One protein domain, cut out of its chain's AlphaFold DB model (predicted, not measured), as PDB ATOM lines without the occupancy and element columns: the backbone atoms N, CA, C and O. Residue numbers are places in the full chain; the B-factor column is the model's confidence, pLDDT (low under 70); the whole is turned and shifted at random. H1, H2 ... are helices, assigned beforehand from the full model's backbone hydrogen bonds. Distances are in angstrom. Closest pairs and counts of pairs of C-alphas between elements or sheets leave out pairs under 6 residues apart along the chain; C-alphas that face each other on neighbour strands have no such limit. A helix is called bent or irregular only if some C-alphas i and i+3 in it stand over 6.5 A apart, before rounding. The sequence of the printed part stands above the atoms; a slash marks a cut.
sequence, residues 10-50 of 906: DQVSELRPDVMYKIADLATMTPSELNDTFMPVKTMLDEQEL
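AT A GLANCE: This is residues 10 to 50 of the 906 residues of the protein "Phthiocerol synthesis polyketide synthase type I PpsC" of Folsomia candida (UniProt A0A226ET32). The longest helix, H2, makes one side of a flat, open arch; the short helix H1 lies off at the other side, and a long link with no named element joins the two across an empty gap. H1 and H2 run much the same way along their axes, but they are apart and make no common core. The printed part has 41 residues with two named helices, H1 then H2 along the chain, no named strand, and the class is all helix. It is only just loose, close to extended, with a radius of gyration of the C-alphas of 13.1 A and spans of 32 by 32 by 10 A.

HOW THE PARTS SIT: Look first at H2, residues 31 to 45, of which 38 to 45 belong to a stretch, residues 38 to 50, that stands free. From H2, go back along the long link of 15 residues, 16 to 30, to H1, residues 10 to 15. H1 and H2 are apart, with no C-alpha of the one within 8 A of the other. Residues 14 to 19 stand free too. In H1 every O i to N i+4 pair is within hydrogen-bond range; in H2, 9 of 11 are.

IN THESE COORDINATES: Find C-alpha 31 at (-37.034, 39.258, 18.497); from there H2 runs 20.1 A to C-alpha 45 at (-17.952, 35.237, 13.777). H2 is irregular, but only just: C-alphas 37 and 40 are 6.7 A apart. H1 begins at C-alpha 10, at (-22.246, 22.871, 37.161), and runs 8.6 A to C-alpha 15.

THE WHOLE: The two C-alphas farthest apart, those of Gln 11 and Gln 48, are 32.9 A apart. The printed part has no cut. The mean pLDDT of the printed part is 73.0, and residues 38 to 50 are under 70.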
ATOM      1  N   ASP A  10     -23.247  23.416  36.243       84.75
ATOM      2  CA  ASP A  10     -22.246  22.871  37.161       84.75
ATOM      3  C   ASP A  10     -21.455  21.734  36.509       84.75
ATOM      4  O   ASP A  10     -20.230  21.744  36.560       84.75
ATOM      5  N   GLN A  11     -22.131  20.827  35.792       87.88
ATOM      6  CA  GLN A  11     -21.475  19.750  35.038       87.88
ATOM      7  C   GLN A  11     -20.505  20.292  33.982       87.88
ATOM      8  O   GLN A  11     -19.430  19.734  33.778       87.88
ATOM      9  N   VAL A  12     -20.866  21.389  33.307       85.81
ATOM     10  CA  VAL A  12     -19.967  22.023  32.333       85.81
ATOM     11  C   VAL A  12     -18.825  22.752  33.034       85.81
ATOM     12  O   VAL A  12     -17.689  22.620  32.598       85.81
ATOM     13  N   SER A  13     -19.089  23.468  34.127       88.00
ATOM     14  CA  SER A  13     -18.058  24.210  34.866       88.00
ATOM     15  C   SER A  13     -17.036  23.298  35.547       88.00
ATOM     16  O   SER A  13     -15.887  23.697  35.709       88.00
ATOM     17  N   GLU A  14     -17.435  22.091  35.942       89.06
ATOM     18  CA  GLU A  14     -16.542  21.087  36.523       89.06
ATOM     19  C   GLU A  14     -15.578  20.514  35.469       89.06
ATOM     20  O   GLU A  14     -14.415  20.246  35.765       89.06
ATOM     21  N   LEU A  15     -16.032  20.385  34.216       86.38
ATOM     22  CA  LEU A  15     -15.243  19.821  33.115       86.38
ATOM     23  C   LEU A  15     -14.460  20.878  32.316       86.38
ATOM     24  O   LEU A  15     -13.383  20.600  31.786       86.38
ATOM     25  N   ARG A  16     -15.035  22.074  32.177       79.62
ATOM     26  CA  ARG A  16     -14.560  23.214  31.379       79.62
ATOM     27  C   ARG A  16     -14.842  24.526  32.123       79.62
ATOM     28  O   ARG A  16     -15.723  25.288  31.721       79.62
ATOM     29  N   PRO A  17     -14.096  24.814  33.207       85.12
ATOM     30  CA  PRO A  17     -14.258  26.052  33.975       85.12
ATOM     31  C   PRO A  17     -13.927  27.312  33.159       85.12
ATOM     32  O   PRO A  17     -14.288  28.419  33.545       85.12
ATOM     33  N   ASP A  18     -13.252  27.145  32.024       81.50
ATOM     34  CA  ASP A  18     -12.914  28.183  31.056       81.50
ATOM     35  C   ASP A  18     -14.072  28.552  30.108       81.50
ATOM     36  O   ASP A  18     -13.938  29.484  29.318       81.50
ATOM     37  N   VAL A  19     -15.209  27.847  30.166       77.00
ATOM     38  CA  VAL A  19     -16.336  28.043  29.243       77.00
ATOM     39  C   VAL A  19     -17.581  28.523  29.984       77.00
ATOM     40  O   VAL A  19     -18.062  27.903  30.931       77.00
ATOM     41  N   MET A  20     -18.177  29.613  29.495       76.31
ATOM     42  CA  MET A  20     -19.500  30.051  29.937       76.31
ATOM     43  C   MET A  20     -20.588  29.239  29.218       76.31
ATOM     44  O   MET A  20     -20.697  29.288  27.995       76.31
ATOM     45  N   TYR A  21     -21.419  28.517  29.973       81.38
ATOM     46  CA  TYR A  21     -22.500  27.687  29.429       81.38
ATOM     47  C   TYR A  21     -23.888  28.207  29.825       81.38
ATOM     48  O   TYR A  21     -24.143  28.494  31.000       81.38
ATOM     49  N   LYS A  22     -24.798  28.310  28.848       77.19
ATOM     50  CA  LYS A  22     -26.195  28.728  29.039       77.19
ATOM     51  C   LYS A  22     -27.116  27.945  28.102       77.19
ATOM     52  O   LYS A  22     -26.795  27.746  26.936       77.19
ATOM     53  N   ILE A  23     -28.274  27.538  28.617       79.38
ATOM     54  CA  ILE A  23     -29.333  26.886  27.839       79.38
ATOM     55  C   ILE A  23     -30.331  27.965  27.415       79.38
ATOM     56  O   ILE A  23     -30.763  28.766  28.245       79.38
ATOM     57  N   ALA A  24     -30.686  27.986  26.135       73.56
ATOM     58  CA  ALA A  24     -31.645  28.921  25.563       73.56
ATOM     59  C   ALA A  24     -32.695  28.151  24.753       73.56
ATOM     60  O   ALA A  24     -32.335  27.341  23.898       73.56
ATOM     61  N   ASP A  25     -33.980  28.405  25.015       77.75
ATOM     62  CA  ASP A  25     -35.070  27.961  24.143       77.75
ATOM     63  C   ASP A  25     -35.427  29.098  23.184       77.75
ATOM     64  O   ASP A  25     -36.064  30.081  23.557       77.75
ATOM     65  N   LEU A  26     -34.964  28.969  21.943       72.00
ATOM     66  CA  LEU A  26     -35.115  30.006  20.926       72.00
ATOM     67  C   LEU A  26     -36.578  30.207  20.504       72.00
ATOM     68  O   LEU A  26     -36.912  31.267  19.985       72.00
ATOM     69  N   ALA A  27     -37.456  29.221  20.730       71.38
ATOM     70  CA  ALA A  27     -38.859  29.297  20.322       71.38
ATOM     71  C   ALA A  27     -39.705  30.203  21.231       71.38
ATOM     72  O   ALA A  27     -40.792  30.620  20.836       71.38
ATOM     73  N   THR A  28     -39.226  30.503  22.442       78.00
ATOM     74  CA  THR A  28     -39.939  31.329  23.430       78.00
ATOM     75  C   THR A  28     -39.379  32.743  23.556       78.00
ATOM     76  O   THR A  28     -39.861  33.513  24.380       78.00
ATOM     77  N   MET A  29     -38.343  33.076  22.786       82.00
ATOM     78  CA  MET A  29     -37.668  34.370  22.862       82.00
ATOM     79  C   MET A  29     -38.338  35.410  21.966       82.00
ATOM     80  O   MET A  29     -38.781  35.118  20.854       82.00
ATOM     81  N   THR A  30     -38.373  36.651  22.442       81.50
ATOM     82  CA  THR A  30     -38.772  37.801  21.628       81.50
ATOM     83  C   THR A  30     -37.688  38.137  20.591       81.50
ATOM     84  O   THR A  30     -36.517  37.801  20.784       81.50
ATOM     85  N   PRO A  31     -38.024  38.847  19.495       71.62
ATOM     86  CA  PRO A  31     -37.034  39.258  18.497       71.62
ATOM     87  C   PRO A  31     -35.862  40.061  19.079       71.62
ATOM     88  O   PRO A  31     -34.738  39.902  18.616       71.62
ATOM     89  N   SER A  32     -36.103  40.877  20.114       75.62
ATOM     90  CA  SER A  32     -35.045  41.625  20.808       75.62
ATOM     91  C   SER A  32     -34.090  40.689  21.548       75.62
ATOM     92  O   SER A  32     -32.884  40.786  21.369       75.62
ATOM     93  N   GLU A  33     -34.619  39.730  22.312       76.19
ATOM     94  CA  GLU A  33     -33.806  38.774  23.078       76.19
ATOM     95  C   GLU A  33     -33.012  37.829  22.172       76.19
ATOM     96  O   GLU A  33     -31.874  37.474  22.487       76.19
ATOM     97  N   LEU A  34     -33.588  37.437  21.030       75.25
ATOM     98  CA  LEU A  34     -32.873  36.700  19.989       75.25
ATOM     99  C   LEU A  34     -31.711  37.527  19.447       75.25
ATOM    100  O   LEU A  34     -30.598  37.015  19.351       75.25
ATOM    101  N   ASN A  35     -31.952  38.799  19.133       72.81
ATOM    102  CA  ASN A  35     -30.920  39.677  18.601       72.81
ATOM    103  C   ASN A  35     -29.796  39.887  19.625       72.81
ATOM    104  O   ASN A  35     -28.635  39.712  19.282       72.81
ATOM    105  N   ASP A  36     -30.128  40.134  20.893       76.31
ATOM    106  CA  ASP A  36     -29.154  40.311  21.977       76.31
ATOM    107  C   ASP A  36     -28.358  39.029  22.272       76.31
ATOM    108  O   ASP A  36     -27.183  39.087  22.631       76.31
ATOM    109  N   THR A  37     -28.973  37.855  22.094       73.62
ATOM    110  CA  THR A  37     -28.299  36.557  22.273       73.62
ATOM    111  C   THR A  37     -27.381  36.224  21.094       73.62
ATOM    112  O   THR A  37     -26.311  35.649  21.294       73.62
ATOM    113  N   PHE A  38     -27.774  36.576  19.867       69.62
ATOM    114  CA  PHE A  38     -27.003  36.287  18.657       69.62
ATOM    115  C   PHE A  38     -25.972  37.363  18.313       69.62
ATOM    116  O   PHE A  38     -24.999  37.032  17.640       69.62
ATOM    117  N   MET A  39     -26.125  38.607  18.780       69.81
ATOM    118  CA  MET A  39     -25.182  39.692  18.489       69.81
ATOM    119  C   MET A  39     -23.748  39.336  18.903       69.81
ATOM    120  O   MET A  39     -22.871  39.456  18.057       69.81
ATOM    121  N   PRO A  40     -23.480  38.797  20.110       66.31
ATOM    122  CA  PRO A  40     -22.126  38.417  20.506       66.31
ATOM    123  C   PRO A  40     -21.562  37.265  19.669       66.31
ATOM    124  O   PRO A  40     -20.378  37.263  19.354       66.31
ATOM    125  N   VAL A  41     -22.400  36.300  19.269       66.38
ATOM    126  CA  VAL A  41     -21.994  35.187  18.390       66.38
ATOM    127  C   VAL A  41     -21.672  35.704  16.989       66.38
ATOM    128  O   VAL A  41     -20.692  35.283  16.388       66.38
ATOM    129  N   LYS A  42     -22.471  36.646  16.483       61.88
ATOM    130  CA  LYS A  42     -22.241  37.326  15.210       61.88
ATOM    131  C   LYS A  42     -20.951  38.144  15.252       61.88
ATOM    132  O   LYS A  42     -20.149  38.007  14.343       61.88
ATOM    133  N   THR A  43     -20.711  38.897  16.326       63.69
ATOM    134  CA  THR A  43     -19.460  39.639  16.547       63.69
ATOM    135  C   THR A  43     -18.257  38.701  16.662       63.69
ATOM    136  O   THR A  43     -17.222  38.984  16.076       63.69
ATOM    137  N   MET A  44     -18.394  37.549  17.327       58.03
ATOM    138  CA  MET A  44     -17.342  36.522  17.372       58.03
ATOM    139  C   MET A  44     -17.082  35.857  16.014       58.03
ATOM    140  O   MET A  44     -15.979  35.380  15.782       58.03
ATOM    141  N   LEU A  45     -18.082  35.781  15.133       55.78
ATOM    142  CA  LEU A  45     -17.952  35.237  13.777       55.78
ATOM    143  C   LEU A  45     -17.523  36.298  12.747       55.78
ATOM    144  O   LEU A  45     -17.125  35.931  11.640       55.78
ATOM    145  N   ASP A  46     -17.577  37.588  13.093       59.03
ATOM    146  CA  ASP A  46     -17.070  38.677  12.264       59.03
ATOM    147  C   ASP A  46     -15.529  38.640  12.262       59.03
ATOM    148  O   ASP A  46     -14.845  38.923  13.244       59.03
ATOM    149  N   GLU A  47     -14.970  38.265  11.109       53.16
ATOM    150  CA  GLU A  47     -13.553  37.926  10.886       53.16
ATOM    151  C   GLU A  47     -12.518  39.001  11.277       53.16
ATOM    152  O   GLU A  47     -11.324  38.692  11.293       53.16
ATOM    153  N   GLN A  48     -12.926  40.236  11.594       52.72
ATOM    154  CA  GLN A  48     -11.992  41.286  12.019       52.72
ATOM    155  C   GLN A  48     -11.292  40.959  13.347       52.72
ATOM    156  O   GLN A  48     -10.132  41.334  13.502       52.72
ATOM    157  N   GLU A  49     -11.926  40.214  14.261       47.31
ATOM    158  CA  GLU A  49     -11.275  39.781  15.513       47.31
ATOM    159  C   GLU A  49     -10.551  38.424  15.400       47.31
ATOM    160  O   GLU A  49      -9.658  38.136  16.196       47.31
ATOM    161  N   LEU A  50     -10.870  37.597  14.394       50.38
ATOM    162  CA  LEU A  50     -10.313  36.242  14.219       50.38
ATOM    163  C   LEU A  50      -9.156  36.145  13.205       50.38
ATOM    164  O   LEU A  50      -8.658  35.046  12.950       50.38
TER     165      LEU A  50